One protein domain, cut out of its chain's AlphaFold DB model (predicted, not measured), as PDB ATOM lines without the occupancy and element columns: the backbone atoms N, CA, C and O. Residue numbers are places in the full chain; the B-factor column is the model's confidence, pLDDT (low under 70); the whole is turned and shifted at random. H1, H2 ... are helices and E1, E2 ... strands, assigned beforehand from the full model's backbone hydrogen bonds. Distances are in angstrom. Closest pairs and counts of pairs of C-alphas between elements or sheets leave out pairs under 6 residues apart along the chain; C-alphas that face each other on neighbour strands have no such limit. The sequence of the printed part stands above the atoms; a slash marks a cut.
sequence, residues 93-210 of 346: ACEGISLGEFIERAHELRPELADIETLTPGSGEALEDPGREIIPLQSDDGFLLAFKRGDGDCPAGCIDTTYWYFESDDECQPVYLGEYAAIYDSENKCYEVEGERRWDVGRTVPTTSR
ATOM      1  N   ALA A  93     173.411 153.975 134.482       93.12
ATOM      2  CA  ALA A  93     173.791 154.445 135.822       93.12
ATOM      3  C   ALA A  93     172.756 155.386 136.474       93.12
ATOM      4  O   ALA A  93     172.717 155.527 137.698       93.12
ATOM      5  N   CYS A  94     171.879 155.992 135.670       96.88
ATOM      6  CA  CYS A  94     170.796 156.859 136.122       96.88
ATOM      7  C   CYS A  94     169.460 156.140 136.353       96.88
ATOM      8  O   CYS A  94     168.445 156.817 136.541       96.88
ATOM      9  N   GLU A  95     169.411 154.803 136.344       94.94
ATOM     10  CA  GLU A  95     168.176 154.066 136.625       94.94
ATOM     11  C   GLU A  95     167.632 154.445 138.020       94.94
ATOM     12  O   GLU A  95     168.203 154.113 139.059       94.94
ATOM     13  N   GLY A  96     166.513 155.178 138.046       94.56
ATOM     14  CA  GLY A  96     165.883 155.677 139.274       94.56
ATOM     15  C   GLY A  96     166.029 157.180 139.526       94.56
ATOM     16  O   GLY A  96     165.424 157.669 140.478       94.56
ATOM     17  N   ILE A  97     166.762 157.905 138.679       97.56
ATOM     18  CA  ILE A  97     166.729 159.370 138.606       97.56
ATOM     19  C   ILE A  97     165.798 159.782 137.467       97.56
ATOM     20  O   ILE A  97     165.829 159.204 136.378       97.56
ATOM     21  N   SER A  98     164.944 160.765 137.722       98.06
ATOM     22  CA  SER A  98     164.066 161.355 136.711       98.06
ATOM     23  C   SER A  98     164.758 162.480 135.936       98.06
ATOM     24  O   SER A  98     165.683 163.123 136.434       98.06
ATOM     25  N   LEU A  99     164.273 162.763 134.726       97.56
ATOM     26  CA  LEU A  99     164.735 163.884 133.910       97.56
ATOM     27  C   LEU A  99     164.647 165.216 134.669       97.56
ATOM     28  O   LEU A  99     165.574 166.018 134.604       97.56
ATOM     29  N   GLY A 100     163.565 165.437 135.421       97.94
ATOM     30  CA  GLY A 100     163.382 166.630 136.248       97.94
ATOM     31  C   GLY A 100     164.445 166.766 137.336       97.94
ATOM     32  O   GLY A 100     165.044 167.829 137.463       97.94
ATOM     33  N   GLU A 101     164.753 165.687 138.061       98.12
ATOM     34  CA  GLU A 101     165.828 165.692 139.065       98.12
ATOM     35  C   GLU A 101     167.205 165.949 138.432       98.12
ATOM     36  O   GLU A 101     168.039 166.636 139.020       98.12
ATOM     37  N   PHE A 102     167.461 165.425 137.231       98.19
ATOM     38  CA  PHE A 102     168.711 165.687 136.517       98.19
ATOM     39  C   PHE A 102     168.816 167.151 136.049       98.19
ATOM     40  O   PHE A 102     169.872 167.767 136.201       98.19
ATOM     41  N   ILE A 103     167.716 167.742 135.563       98.31
ATOM     42  CA  ILE A 103     167.625 169.174 135.218       98.31
ATOM     43  C   ILE A 103     167.877 170.052 136.448       98.31
ATOM     44  O   ILE A 103     168.655 171.000 136.368       98.31
ATOM     45  N   GLU A 104     167.273 169.731 137.596       98.31
ATOM     46  CA  GLU A 104     167.499 170.462 138.848       98.31
ATOM     47  C   GLU A 104     168.983 170.460 139.235       98.31
ATOM     48  O   GLU A 104     169.544 171.517 139.525       98.31
ATOM     49  N   ARG A 105     169.661 169.308 139.145       98.38
ATOM     50  CA  ARG A 105     171.112 169.221 139.389       98.38
ATOM     51  C   ARG A 105     171.922 170.037 138.380       98.38
ATOM     52  O   ARG A 105     172.923 170.647 138.749       98.38
ATOM     53  N   ALA A 106     171.512 170.068 137.110       98.12
ATOM     54  CA  ALA A 106     172.176 170.889 136.099       98.12
ATOM     55  C   ALA A 106     172.024 172.392 136.409       98.12
ATOM     56  O   ALA A 106     172.998 173.139 136.302       98.12
ATOM     57  N   HIS A 107     170.852 172.826 136.885       98.44
ATOM     58  CA  HIS A 107     170.636 174.185 137.391       98.44
ATOM     59  C   HIS A 107     171.460 174.488 138.648       98.44
ATOM     60  O   HIS A 107     171.958 175.601 138.791       98.44
ATOM     61  N   GLU A 108     171.658 173.529 139.553       98.19
ATOM     62  CA  GLU A 108     172.555 173.712 140.703       98.19
ATOM     63  C   GLU A 108     174.014 173.916 140.266       98.19
ATOM     64  O   GLU A 108     174.725 174.741 140.846       98.19
ATOM     65  N   LEU A 109     174.454 173.202 139.222       98.00
ATOM     66  CA  LEU A 109     175.791 173.341 138.645       98.00
ATOM     67  C   LEU A 109     175.969 174.667 137.882       98.00
ATOM     68  O   LEU A 109     177.054 175.253 137.921       98.00
ATOM     69  N   ARG A 110     174.922 175.148 137.200       97.88
ATOM     70  CA  ARG A 110     174.896 176.401 136.422       97.88
ATOM     71  C   ARG A 110     173.644 177.232 136.762       97.88
ATOM     72  O   ARG A 110     172.678 177.232 135.995       97.88
ATOM     73  N   PRO A 111     173.644 177.959 137.899       98.06
ATOM     74  CA  PRO A 111     172.469 178.691 138.384       98.06
ATOM     75  C   PRO A 111     171.919 179.748 137.424       98.06
ATOM     76  O   PRO A 111     170.753 180.123 137.514       98.06
ATOM     77  N   GLU A 112     172.736 180.243 136.498       96.56
ATOM     78  CA  GLU A 112     172.326 181.184 135.459       96.56
ATOM     79  C   GLU A 112     171.380 180.591 134.408       96.56
ATOM     80  O   GLU A 112     170.872 181.354 133.590       96.56
ATOM     81  N   LEU A 113     171.168 179.270 134.397       96.81
ATOM     82  CA  LEU A 113     170.253 178.577 133.483       96.81
ATOM     83  C   LEU A 113     168.871 178.327 134.096       96.81
ATOM     84  O   LEU A 113     167.980 177.872 133.391       96.81
ATOM     85  N   ALA A 114     168.678 178.647 135.380       96.62
ATOM     86  CA  ALA A 114     167.464 178.314 136.127       96.62
ATOM     87  C   ALA A 114     166.168 178.932 135.567       96.62
ATOM     88  O   ALA A 114     165.086 178.505 135.947       96.62
ATOM     89  N   ASP A 115     166.251 179.937 134.691       94.25
ATOM     90  CA  ASP A 115     165.102 180.532 134.000       94.25
ATOM     91  C   ASP A 115     164.662 179.760 132.739       94.25
ATOM     92  O   ASP A 115     163.669 180.133 132.112       94.25
ATOM     93  N   ILE A 116     165.395 178.717 132.338       94.50
ATOM     94  CA  ILE A 116     165.091 177.858 131.191       94.50
ATOM     95  C   ILE A 116     164.403 176.596 131.722       94.50
ATOM     96  O   ILE A 116     165.052 175.604 132.022       94.50
ATOM     97  N   GLU A 117     163.078 176.636 131.858       93.31
ATOM     98  CA  GLU A 117     162.303 175.558 132.508       93.31
ATOM     99  C   GLU A 117     161.507 174.682 131.520       93.31
ATOM    100  O   GLU A 117     161.005 173.614 131.874       93.31
ATOM    101  N   THR A 118     161.364 175.125 130.270       91.69
ATOM    102  CA  THR A 118     160.449 174.515 129.295       91.69
ATOM    103  C   THR A 118     161.123 173.379 128.529       91.69
ATOM    104  O   THR A 118     162.107 173.609 127.842       91.69
ATOM    105  N   LEU A 119     160.579 172.159 128.568       91.56
ATOM    106  CA  LEU A 119     161.043 171.060 127.706       91.56
ATOM    107  C   LEU A 119     160.631 171.281 126.238       91.56
ATOM    108  O   LEU A 119     159.532 171.767 125.960       91.56
ATOM    109  N   THR A 120     161.466 170.846 125.291       85.38
ATOM    110  CA  THR A 120     161.140 170.871 123.857       85.38
ATOM    111  C   THR A 120     159.850 170.089 123.560       85.38
ATOM    112  O   THR A 120     159.734 168.903 123.906       85.38
ATOM    113  N   PRO A 121     158.869 170.704 122.871       78.75
ATOM    114  CA  PRO A 121     157.540 170.134 122.725       78.75
ATOM    115  C   PRO A 121     157.526 168.934 121.774       78.75
ATOM    116  O   PRO A 121     158.254 168.865 120.780       78.75
ATOM    117  N   GLY A 122     156.620 167.997 122.058       67.88
ATOM    118  CA  GLY A 122     156.385 166.807 121.235       67.88
ATOM    119  C   GLY A 122     155.753 167.105 119.877       67.88
ATOM    120  O   GLY A 122     156.046 166.423 118.898       67.88
ATOM    121  N   SER A 123     154.895 168.127 119.810       59.91
ATOM    122  CA  SER A 123     154.013 168.380 118.664       59.91
ATOM    123  C   SER A 123     154.697 169.047 117.469       59.91
ATOM    124  O   SER A 123     154.087 169.161 116.410       59.91
ATOM    125  N   GLY A 124     155.949 169.498 117.614       56.50
ATOM    126  CA  GLY A 124     156.600 170.343 116.606       56.50
ATOM    127  C   GLY A 124     155.933 171.716 116.436       56.50
ATOM    128  O   GLY A 124     156.334 172.477 115.558       56.50
ATOM    129  N   GLU A 125     154.934 172.040 117.260       50.66
ATOM    130  CA  GLU A 125     154.327 173.364 117.332       50.66
ATOM    131  C   GLU A 125     155.284 174.329 118.039       50.66
ATOM    132  O   GLU A 125     156.080 173.935 118.896       50.66
ATOM    133  N   ALA A 126     155.222 175.604 117.657       52.50
ATOM    134  CA  ALA A 126     156.023 176.640 118.290       52.50
ATOM    135  C   ALA A 126     155.626 176.789 119.769       52.50
ATOM    136  O   ALA A 126     154.441 176.899 120.083       52.50
ATOM    137  N   LEU A 127     156.624 176.803 120.660       58.12
ATOM    138  CA  LEU A 127     156.437 177.149 122.070       58.12
ATOM    139  C   LEU A 127     155.936 178.596 122.214       58.12
ATOM    140  O   LEU A 127     156.180 179.431 121.344       58.12
ATOM    141  N   GLU A 128     155.290 178.900 123.344       56.91
ATOM    142  CA  GLU A 128     154.958 180.286 123.721       56.91
ATOM    143  C   GLU A 128     156.225 181.141 123.918       56.91
ATOM    144  O   GLU A 128     156.193 182.342 123.655       56.91
ATOM    145  N   ASP A 129     157.343 180.510 124.300       60.75
ATOM    146  CA  ASP A 129     158.692 181.085 124.303       60.75
ATOM    147  C   ASP A 129     159.682 180.106 123.633       60.75
ATOM    148  O   ASP A 129     160.348 179.319 124.308       60.75
ATOM    149  N   PRO A 130     159.785 180.100 122.290       66.31
ATOM    150  CA  PRO A 130     160.735 179.248 121.576       66.31
ATOM    151  C   PRO A 130     162.195 179.655 121.814       66.31
ATOM    152  O   PRO A 130     163.105 178.948 121.365       66.31
ATOM    153  N   GLY A 131     162.433 180.793 122.473       78.00
ATOM    154  CA  GLY A 131     163.760 181.254 122.835       78.00
ATOM    155  C   GLY A 131     164.359 180.433 123.971       78.00
ATOM    156  O   GLY A 131     165.568 180.256 123.993       78.00
ATOM    157  N   ARG A 132     163.571 179.877 124.894       89.50
ATOM    158  CA  ARG A 132     164.102 179.227 126.106       89.50
ATOM    159  C   ARG A 132     163.573 177.813 126.248       89.50
ATOM    160  O   ARG A 132     162.422 177.611 126.625       89.50
ATOM    161  N   GLU A 133     164.422 176.829 125.973       91.88
ATOM    162  CA  GLU A 133     164.028 175.422 126.044       91.88
ATOM    163  C   GLU A 133     165.150 174.504 126.537       91.88
ATOM    164  O   GLU A 133     166.336 174.766 126.354       91.88
ATOM    165  N   ILE A 134     164.745 173.392 127.133       95.19
ATOM    166  CA  ILE A 134     165.576 172.255 127.499       95.19
ATOM    167  C   ILE A 134     165.306 171.156 126.476       95.19
ATOM    168  O   ILE A 134     164.172 170.698 126.316       95.19
ATOM    169  N   ILE A 135     166.359 170.713 125.801       94.88
ATOM    170  CA  ILE A 135     166.320 169.718 124.736       94.88
ATOM    171  C   ILE A 135     166.901 168.414 125.298       94.88
ATOM    172  O   ILE A 135     168.127 168.277 125.360       94.88
ATOM    173  N   PRO A 136     166.064 167.458 125.732       96.25
ATOM    174  CA  PRO A 136     166.535 166.140 126.128       96.25
ATOM    175  C   PRO A 136     166.865 165.290 124.901       96.25
ATOM    176  O   PRO A 136     166.125 165.285 123.911       96.25
ATOM    177  N   LEU A 137     167.963 164.542 124.976       95.25
ATOM    178  CA  LEU A 137     168.391 163.612 123.937       95.25
ATOM    179  C   LEU A 137     168.456 162.181 124.468       95.25
ATOM    180  O   LEU A 137     168.616 161.938 125.663       95.25
ATOM    181  N   GLN A 138     168.317 161.230 123.551       92.88
ATOM    182  CA  GLN A 138     168.474 159.815 123.829       92.88
ATOM    183  C   GLN A 138     169.921 159.528 124.249       92.88
ATOM    184  O   GLN A 138     170.845 159.889 123.525       92.88
ATOM    185  N   SER A 139     170.088 158.846 125.381       92.44
ATOM    186  CA  SER A 139     171.363 158.284 125.833       92.44
ATOM    187  C   SER A 139     171.215 156.784 126.055       92.44
ATOM    188  O   SER A 139     170.192 156.333 126.584       92.44
ATOM    189  N   ASP A 140     172.246 156.020 125.708       90.75
ATOM    190  CA  ASP A 140     172.332 154.603 126.077       90.75
ATOM    191  C   ASP A 140     172.696 154.427 127.558       90.75
ATOM    192  O   ASP A 140     172.310 153.434 128.177       90.75
ATOM    193  N   ASP A 141     173.371 155.425 128.136       92.69
ATOM    194  CA  ASP A 141     173.772 155.459 129.539       92.69
ATOM    195  C   ASP A 141     173.477 156.846 130.133       92.69
ATOM    196  O   ASP A 141     174.141 157.841 129.842       92.69
ATOM    197  N   GLY A 142     172.394 156.933 130.899       95.75
ATOM    198  CA  GLY A 142     171.974 158.121 131.627       95.75
ATOM    199  C   GLY A 142     171.220 159.180 130.822       95.75
ATOM    200  O   GLY A 142     170.160 158.900 130.257       95.75
ATOM    201  N   PHE A 143     171.701 160.423 130.853       96.94
ATOM    202  CA  PHE A 143     171.040 161.598 130.280       96.94
ATOM    203  C   PHE A 143     171.990 162.428 129.422       96.94
ATOM    204  O   PHE A 143     173.130 162.680 129.804       96.94
ATOM    205  N   LEU A 144     171.457 162.947 128.315       97.56
ATOM    206  CA  LEU A 144     172.061 164.004 127.511       97.56
ATOM    207  C   LEU A 144     171.086 165.184 127.449       97.56
ATOM    208  O   LEU A 144     169.911 165.011 127.108       97.56
ATOM    209  N   LEU A 145     171.563 166.383 127.779       97.12
ATOM    210  CA  LEU A 145     170.762 167.605 127.815       97.12
ATOM    211  C   LEU A 145     171.460 168.755 127.097       97.12
ATOM    212  O   LEU A 145     172.645 169.007 127.314       97.12
ATOM    213  N   ALA A 146     170.694 169.520 126.324       96.94
ATOM    214  CA  ALA A 146     171.091 170.850 125.883       96.94
ATOM    215  C   ALA A 146     170.091 171.896 126.390       96.94
ATOM    216  O   ALA A 146     168.903 171.818 126.091       96.94
ATOM    217  N   PHE A 147     170.566 172.893 127.132       96.31
ATOM    218  CA  PHE A 147     169.781 174.084 127.463       96.31
ATOM    219  C   PHE A 147     169.979 175.101 126.354       96.31
ATOM    220  O   PHE A 147     171.118 175.374 125.994       96.31
ATOM    221  N   LYS A 148     168.902 175.671 125.825       93.44
ATOM    222  CA  LYS A 148     168.932 176.698 124.787       93.44
ATOM    223  C   LYS A 148     168.376 178.000 125.338       93.44
ATOM    224  O   LYS A 148     167.299 178.023 125.934       93.44
ATOM    225  N   ARG A 149     169.079 179.090 125.046       92.81
ATOM    226  CA  ARG A 149     168.572 180.454 125.169       92.81
ATOM    227  C   ARG A 149     168.754 181.175 123.841       92.81
ATOM    228  O   ARG A 149     169.862 181.251 123.327       92.81
ATOM    229  N   GLY A 150     167.668 181.694 123.303       88.69
ATOM    230  CA  GLY A 150     167.614 182.569 122.152       88.69
ATOM    231  C   GLY A 150     167.245 183.982 122.584       88.69
ATOM    232  O   GLY A 150     166.490 184.158 123.544       88.69
ATOM    233  N   ASP A 151     167.769 184.969 121.870       80.12
ATOM    234  CA  ASP A 151     167.454 186.389 122.043       80.12
ATOM    235  C   ASP A 151     167.245 187.069 120.671       80.12
ATOM    236  O   ASP A 151     167.518 186.497 119.606       80.12
ATOM    237  N   GLY A 152     166.700 188.285 120.696       73.38
ATOM    238  CA  GLY A 152     166.472 189.136 119.531       73.38
ATOM    239  C   GLY A 152     165.009 189.271 119.094       73.38
ATOM    240  O   GLY A 152     164.117 188.537 119.511       73.38
ATOM    241  N   ASP A 153     164.774 190.232 118.196       63.22
ATOM    242  CA  ASP A 153     163.448 190.717 117.768       63.22
ATOM    243  C   ASP A 153     162.629 189.742 116.892       63.22
ATOM    244  O   ASP A 153     161.611 190.126 116.308       63.22
ATOM    245  N   CYS A 154     163.023 188.471 116.781       64.06
ATOM    246  CA  CYS A 154     162.178 187.457 116.155       64.06
ATOM    247  C   CYS A 154     161.566 186.541 117.227       64.06
ATOM    248  O   CYS A 154     162.267 186.147 118.156       64.06
ATOM    249  N   PRO A 155     160.284 186.137 117.094       50.78
ATOM    250  CA  PRO A 155     159.561 185.375 118.118       50.78
ATOM    251  C   PRO A 155     160.217 184.075 118.602       50.78
ATOM    252  O   PRO A 155     159.753 183.522 119.585       50.78
ATOM    253  N   ALA A 156     161.255 183.569 117.927       50.12
ATOM    254  CA  ALA A 156     161.986 182.366 118.314       50.12
ATOM    255  C   ALA A 156     163.411 182.622 118.843       50.12
ATOM    256  O   ALA A 156     164.167 181.659 118.969       50.12
ATOM    257  N   GLY A 157     163.807 183.878 119.101       54.94
ATOM    258  CA  GLY A 157     165.184 184.204 119.500       54.94
ATOM    259  C   GLY A 157     166.206 183.714 118.468       54.94
ATOM    260  O   GLY A 157     167.210 183.099 118.787       54.94
ATOM    261  N   CYS A 158     165.857 183.850 117.195       65.75
ATOM    262  CA  CYS A 158     166.547 183.298 116.026       65.75
ATOM    263  C   CYS A 158     167.740 184.139 115.547       65.75
ATOM    264  O   CYS A 158     168.389 183.748 114.571       65.75
ATOM    265  N   ILE A 159     167.985 185.296 116.172       73.88
ATOM    266  CA  ILE A 159     169.121 186.158 115.845       73.88
ATOM    267  C   ILE A 159     170.311 185.764 116.712       73.88
ATOM    268  O   ILE A 159     171.359 185.486 116.152       73.88
ATOM    269  N   ASP A 160     170.124 185.623 118.020       88.56
ATOM    270  CA  ASP A 160     171.181 185.169 118.922       88.56
ATOM    271  C   ASP A 160     170.777 183.843 119.541       88.56
ATOM    272  O   ASP A 160     169.639 183.688 119.976       88.56
ATOM    273  N   THR A 161     171.667 182.862 119.603       90.44
ATOM    274  CA  THR A 161     171.358 181.590 120.260       90.44
ATOM    275  C   THR A 161     172.568 181.032 120.986       90.44
ATOM    276  O   THR A 161     173.656 180.939 120.427       90.44
ATOM    277  N   THR A 162     172.355 180.593 122.222       93.94
ATOM    278  CA  THR A 162     173.352 179.906 123.038       93.94
ATOM    279  C   THR A 162     172.816 178.563 123.513       93.94
ATOM    280  O   THR A 162     171.654 178.451 123.910       93.94
ATOM    281  N   TYR A 163     173.678 177.552 123.477       94.88
ATOM    282  CA  TYR A 163     173.428 176.202 123.960       94.88
ATOM    283  C   TYR A 163     174.433 175.836 125.050       94.88
ATOM    284  O   TYR A 163     175.623 176.083 124.879       94.88
ATOM    285  N   TRP A 164     173.973 175.185 126.117       97.69
ATOM    286  CA  TRP A 164     174.814 174.594 127.163       97.69
ATOM    287  C   TRP A 164     174.571 173.095 127.237       97.69
ATOM    288  O   TRP A 164     173.429 172.666 127.405       97.69
ATOM    289  N   TYR A 165     175.638 172.308 127.122       97.38
ATOM    290  CA  TYR A 165     175.554 170.855 127.000       97.38
ATOM    291  C   TYR A 165     175.937 170.154 128.302       97.38
ATOM    292  O   TYR A 165     176.958 170.481 128.915       97.38
ATOM    293  N   PHE A 166     175.142 169.161 128.688       98.31
ATOM    294  CA  PHE A 166     175.371 168.331 129.865       98.31
ATOM    295  C   PHE A 166     175.189 166.853 129.530       98.31
ATOM    296  O   PHE A 166     174.247 166.488 128.825       98.31
ATOM    297  N   GLU A 167     176.053 166.011 130.084       97.94
ATOM    298  CA  GLU A 167     175.869 164.556 130.133       97.94
ATOM    299  C   GLU A 167     175.892 164.074 131.580       97.94
ATOM    300  O   GLU A 167     176.423 164.755 132.454       97.94
ATOM    301  N   SER A 168     175.296 162.923 131.861       98.06
ATOM    302  CA  SER A 168     175.461 162.253 133.151       98.06
ATOM    303  C   SER A 168     176.771 161.468 133.211       98.06
ATOM    304  O   SER A 168     177.114 160.793 132.245       98.06
ATOM    305  N   ASP A 169     177.445 161.482 134.358       97.69
ATOM    306  CA  ASP A 169     178.530 160.541 134.665       97.69
ATOM    307  C   ASP A 169     178.028 159.211 135.275       97.69
ATOM    308  O   ASP A 169     176.826 158.995 135.456       97.69
ATOM    309  N   ASP A 170     178.970 158.333 135.645       96.81
ATOM    310  CA  ASP A 170     178.715 157.030 136.282       96.81
ATOM    311  C   ASP A 170     177.986 157.128 137.645       96.81
ATOM    312  O   ASP A 170     177.477 156.128 138.156       96.81
ATOM    313  N   GLU A 171     177.941 158.310 138.270       96.94
ATOM    314  CA  GLU A 171     177.219 158.589 139.523       96.94
ATOM    315  C   GLU A 171     175.886 159.323 139.267       96.94
ATOM    316  O   GLU A 171     175.231 159.820 140.197       96.94
ATOM    317  N   CYS A 172     175.474 159.391 137.999       97.50
ATOM    318  CA  CYS A 172     174.334 160.150 137.513       97.50
ATOM    319  C   CYS A 172     174.359 161.627 137.959       97.50
ATOM    320  O   CYS A 172     173.330 162.219 138.317       97.50
ATOM    321  N   GLN A 173     175.547 162.232 137.997       98.12
ATOM    322  CA  GLN A 173     175.727 163.666 138.193       98.12
ATOM    323  C   GLN A 173     175.892 164.363 136.840       98.12
ATOM    324  O   GLN A 173     176.510 163.804 135.935       98.12
ATOM    325  N   PRO A 174     175.342 165.577 136.668       98.12
ATOM    326  CA  PRO A 174     175.537 166.330 135.442       98.12
ATOM    327  C   PRO A 174     176.988 166.808 135.325       98.12
ATOM    328  O   PRO A 174     177.522 167.468 136.218       98.12
ATOM    329  N   VAL A 175     177.598 166.539 134.179       98.38
ATOM    330  CA  VAL A 175     178.900 167.039 133.750       98.38
ATOM    331  C   VAL A 175     178.677 168.071 132.658       98.38
ATOM    332  O   VAL A 175     178.049 167.794 131.639       98.38
ATOM    333  N   TYR A 176     179.201 169.277 132.860       98.12
ATOM    334  CA  TYR A 176     179.152 170.331 131.853       98.12
ATOM    335  C   TYR A 176     180.196 170.093 130.754       98.12
ATOM    336  O   TYR A 176     181.392 170.010 131.037       98.12
ATOM    337  N   LEU A 177     179.747 170.031 129.501       97.44
ATOM    338  CA  LEU A 177     180.575 169.673 128.344       97.44
ATOM    339  C   LEU A 177     181.050 170.858 127.502       97.44
ATOM    340  O   LEU A 177     181.862 170.676 126.588       97.44
ATOM    341  N   GLY A 178     180.533 172.051 127.784       97.00
ATOM    342  CA  GLY A 178     180.799 173.266 127.023       97.00
ATOM    343  C   GLY A 178     179.524 173.956 126.551       97.00
ATOM    344  O   GLY A 178     178.404 173.502 126.804       97.00
ATOM    345  N   GLU A 179     179.726 175.069 125.862       95.75
ATOM    346  CA  GLU A 179     178.670 175.880 125.271       95.75
ATOM    347  C   GLU A 179     178.960 176.146 123.797       95.75
ATOM    348  O   GLU A 179     180.112 176.107 123.364       95.75
ATOM    349  N   TYR A 180     177.894 176.396 123.044       94.12
ATOM    350  CA  TYR A 180     177.941 176.906 121.680       94.12
ATOM    351  C   TYR A 180     177.113 178.182 121.626       94.12
ATOM    352  O   TYR A 180     175.932 178.152 121.974       94.12
ATOM    353  N   ALA A 181     177.707 179.285 121.186       93.88
ATOM    354  CA  ALA A 181     177.024 180.559 121.017       93.88
ATOM    355  C   ALA A 181     177.133 181.033 119.568       93.88
ATOM    356  O   ALA A 181     178.186 180.930 118.946       93.88
ATOM    357  N   ALA A 182     176.035 181.558 119.046       92.00
ATOM    358  CA  ALA A 182     175.939 182.223 117.760       92.00
ATOM    359  C   ALA A 182     175.249 183.567 117.990       92.00
ATOM    360  O   ALA A 182     174.039 183.593 118.212       92.00
ATOM    361  N   ILE A 183     176.014 184.655 117.973       92.00
ATOM    362  CA  ILE A 183     175.545 186.009 118.291       92.00
ATOM    363  C   ILE A 183     175.659 186.874 117.041       92.00
ATOM    364  O   ILE A 183     176.725 186.958 116.440       92.00
ATOM    365  N   TYR A 184     174.575 187.505 116.615       88.94
ATOM    366  CA  TYR A 184     174.567 188.331 115.418       88.94
ATOM    367  C   TYR A 184     175.147 189.722 115.693       88.94
ATOM    368  O   TYR A 184     174.562 190.557 116.386       88.94
ATOM    369  N   ASP A 185     176.272 190.015 115.058       87.62
ATOM    370  CA  ASP A 185     176.853 191.342 115.004       87.62
ATOM    371  C   ASP A 185     176.136 192.187 113.940       87.62
ATOM    372  O   ASP A 185     176.329 192.044 112.730       87.62
ATOM    373  N   SER A 186     175.302 193.117 114.404       84.38
ATOM    374  CA  SER A 186     174.563 194.034 113.530       84.38
ATOM    375  C   SER A 186     175.437 195.046 112.770       84.38
ATOM    376  O   SER A 186     174.998 195.549 111.730       84.38
ATOM    377  N   GLU A 187     176.643 195.355 113.258       83.69
ATOM    378  CA  GLU A 187     177.583 196.275 112.609       83.69
ATOM    379  C   GLU A 187     178.242 195.591 111.408       83.69
ATOM    380  O   GLU A 187     178.227 196.137 110.300       83.69
ATOM    381  N   ASN A 188     178.732 194.366 111.612       83.44
ATOM    382  CA  ASN A 188     179.406 193.576 110.580       83.44
ATOM    383  C   ASN A 188     178.452 192.697 109.746       83.44
ATOM    384  O   ASN A 188     178.848 192.188 108.699       83.44
ATOM    385  N   LYS A 189     177.177 192.588 110.148       83.62
ATOM    386  CA  LYS A 189     176.119 191.781 109.507       83.62
ATOM    387  C   LYS A 189     176.478 190.299 109.384       83.62
ATOM    388  O   LYS A 189     176.236 189.676 108.352       83.62
ATOM    389  N   CYS A 190     177.049 189.753 110.445       87.44
ATOM    390  CA  CYS A 190     177.525 188.379 110.530       87.44
ATOM    391  C   CYS A 190     177.269 187.826 111.937       87.44
ATOM    392  O   CYS A 190     176.795 188.536 112.813       87.44
ATOM    393  N   TYR A 191     177.564 186.553 112.150       90.38
ATOM    394  CA  TYR A 191     177.446 185.857 113.418       90.38
ATOM    395  C   TYR A 191     178.830 185.640 114.027       90.38
ATOM    396  O   TYR A 191     179.683 184.971 113.442       90.38
ATOM    397  N   GLU A 192     179.051 186.150 115.226       93.19
ATOM    398  CA  GLU A 192     180.140 185.712 116.083       93.19
ATOM    399  C   GLU A 192     179.786 184.324 116.624       93.19
ATOM    400  O   GLU A 192     178.742 184.131 117.252       93.19
ATOM    401  N   VAL A 193     180.626 183.336 116.314       92.81
ATOM    402  CA  VAL A 193     180.417 181.950 116.735       92.81
ATOM    403  C   VAL A 193     181.492 181.559 117.735       92.81
ATOM    404  O   VAL A 193     182.682 181.619 117.429       92.81
ATOM    405  N   GLU A 194     181.067 181.108 118.910       94.50
ATOM    406  CA  GLU A 194     181.942 180.630 119.976       94.50
ATOM    407  C   GLU A 194     181.606 179.184 120.354       94.50
ATOM    408  O   GLU A 194     180.442 178.778 120.381       94.50
ATOM    409  N   GLY A 195     182.644 178.408 120.676       93.00
ATOM    410  CA  GLY A 195     182.511 177.009 121.074       93.00
ATOM    411  C   GLY A 195     182.199 176.050 119.922       93.00
ATOM    412  O   GLY A 195     182.274 176.394 118.743       93.00
ATOM    413  N   GLU A 196     181.874 174.808 120.277       90.94
ATOM    414  CA  GLU A 196     181.577 173.735 119.326       90.94
ATOM    415  C   GLU A 196     180.188 173.167 119.601       90.94
ATOM    416  O   GLU A 196     179.811 172.911 120.749       90.94
ATOM    417  N   ARG A 197     179.418 172.954 118.530       89.94
ATOM    418  CA  ARG A 197     178.120 172.285 118.634       89.94
ATOM    419  C   ARG A 197     178.313 170.836 119.061       89.94
ATOM    420  O   ARG A 197     179.252 170.170 118.635       89.94
ATOM    421  N   ARG A 198     177.356 170.329 119.834       91.81
ATOM    422  CA  ARG A 198     177.255 168.906 120.169       91.81
ATOM    423  C   ARG A 198     175.936 168.324 119.685       91.81
ATOM    424  O   ARG A 198     174.905 169.001 119.691       91.81
ATOM    425  N   TRP A 199     176.003 167.054 119.284       90.25
ATOM    426  CA  TRP A 199     174.848 166.203 118.976       90.25
ATOM    427  C   TRP A 199     173.905 166.740 117.895       90.25
ATOM    428  O   TRP A 199     172.709 166.467 117.923       90.25
ATOM    429  N   ASP A 200     174.425 167.564 116.984       85.50
ATOM    430  CA  ASP A 200     173.650 168.243 115.942       85.50
ATOM    431  C   ASP A 200     172.404 168.988 116.451       85.50
ATOM    432  O   ASP A 200     171.460 169.255 115.703       85.50
ATOM    433  N   VAL A 201     172.417 169.418 117.716       83.62
ATOM    434  CA  VAL A 201     171.339 170.220 118.292       83.62
ATOM    435  C   VAL A 201     171.445 171.663 117.808       83.62
ATOM    436  O   VAL A 201     172.530 172.248 117.756       83.62
ATOM    437  N   GLY A 202     170.304 172.245 117.445       74.88
ATOM    438  CA  GLY A 202     170.194 173.650 117.061       74.88
ATOM    439  C   GLY A 202     170.432 173.943 115.583       74.88
ATOM    440  O   GLY A 202     170.656 173.049 114.772       74.88
ATOM    441  N   ARG A 203     170.335 175.225 115.223       71.38
ATOM    442  CA  ARG A 203     170.589 175.697 113.857       71.38
ATOM    443  C   ARG A 203     172.094 175.836 113.638       71.38
ATOM    444  O   ARG A 203     172.769 176.485 114.429       71.38
ATOM    445  N   THR A 204     172.602 175.290 112.536       76.75
ATOM    446  CA  THR A 204     173.947 175.619 112.051       76.75
ATOM    447  C   THR A 204     173.936 177.039 111.495       76.75
ATOM    448  O   THR A 204     173.136 177.353 110.609       76.75
ATOM    449  N   VAL A 205     174.808 177.902 112.012       80.56
ATOM    450  CA  VAL A 205     175.125 179.168 111.344       80.56
ATOM    451  C   VAL A 205     175.886 178.832 110.062       80.56
ATOM    452  O   VAL A 205     176.923 178.172 110.161       80.56
ATOM    453  N   PRO A 206     175.407 179.251 108.876       77.38
ATOM    454  CA  PRO A 206     176.161 179.063 107.643       77.38
ATOM    455  C   PRO A 206     177.549 179.684 107.785       77.38
ATOM    456  O   PRO A 206     177.661 180.808 108.274       77.38
ATOM    457  N   THR A 207     178.598 178.986 107.351       77.19
ATOM    458  CA  THR A 207     179.983 179.472 107.474       77.19
ATOM    459  C   THR A 207     180.148 180.869 106.872       77.19
ATOM    460  O   THR A 207     180.757 181.728 107.498       77.19
ATOM    461  N   THR A 208     179.500 181.131 105.733       75.94
ATOM    462  CA  THR A 208     179.484 182.435 105.041       75.94
ATOM    463  C   THR A 208     178.867 183.570 105.851       75.94
ATOM    464  O   THR A 208     179.117 184.741 105.589       75.94
ATOM    465  N   SER A 209     178.046 183.243 106.845       82.06
ATOM    466  CA  SER A 209     177.415 184.222 107.722       82.06
ATOM    467  C   SER A 209     178.230 184.496 108.982       82.06
ATOM    468  O   SER A 209     177.749 185.263 109.802       82.06
ATOM    469  N   ARG A 210     179.408 183.888 109.195       87.06
ATOM    470  CA  ARG A 210     180.208 184.097 110.416       87.06
ATOM    471  C   ARG A 210     181.098 185.340 110.327       87.06
ATOM    472  O   ARG A 210     181.488 185.749 109.244       87.06
TER     473      ARG A 210
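AT A GLANCE: This is residues 93 to 210 of the 346 residues of an uncharacterized protein of Sorangiineae bacterium NIC37A_2 (UniProt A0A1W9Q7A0). A long, twisted sheet of five antiparallel strands makes the body, with one helix, H1, lying across one face towards one end of the sheet. Residues 110 to 131 lead from H1 round the E1 edge of the sheet, and residues 196 to 210 pass over the face opposite H1; both stretches have no named element. The printed part has 118 residues, with one named helix and then five named strands, H1 E1 E2 E3 E4 E5, and the sheet's order is E1 E2 E3 E4 E5. The class is mixed, helices and strands, with 52 residues, under half, in named elements. The whole is compact, with a radius of gyration of the C-alphas of 14.9 A, and elongated in outline, spanning 49 by 28 by 25 A.

IN THESE COORDINATES: H1, residues 99 to 109, begins at C-alpha 99 at (164.735, 163.884, 133.910) and is 15.3 A long from first to last C-alpha. After residues 110 to 131 comes E1, residues 132 to 137, 16.3 A. E2, residues 144 to 151, is 23.5 A long, and E3, residues 160 to 168, is 27.3 A. E4, residues 174 to 185, is the longest strand, 32.3 A, and starts at C-alpha 174 at (175.537, 166.330, 135.442). E5, residues 190 to 195, 16.3 A, ends at C-alpha 195 at (182.511, 177.009, 121.074).

HOW THE PARTS SIT: The five strands form a meander, each the antiparallel neighbour of the one before, and each successive pair is a hairpin. E1 and E2 stand at 158 degrees, with N 135 and O 146 2.8 A apart. E2 and E3 stand at 164 degrees, with N 147 and O 164 at 2.9 A. E3 and E4 stand at 170 degrees, with N 163 and O 180 at 2.8 A. E4 and E5 stand at 166 degrees, with N 183 and O 192 at 2.9 A. These N and O pairs are within hydrogen-bond range. E1 and E5 are the edge strands, and they are apart. H1 is on the sheet at a height of 8.9 A over it. It lies over E3 and, only just, over E2, with 3 of its C-alphas falling on E2; on the local plane its line and that of E3 stand at 72 degrees, across the strands. The closest C-alphas of H1 and E4 are those of Ala 106 and Pro 174, 5.7 A apart. In H1 every O i to N i+4 pair is within hydrogen-bond range.

THE WHOLE: The two C-alphas farthest apart are those of Gly 96 and Glu 187, at 50.0 A. The printed part has no cut. The link from H1 to E1 is long, with 22 residues, while those from E3 to E4 and from E4 to E5 are tight. The mean pLDDT of the printed part is 87.6; residues 122 to 130 and 153 to 158 are under 70.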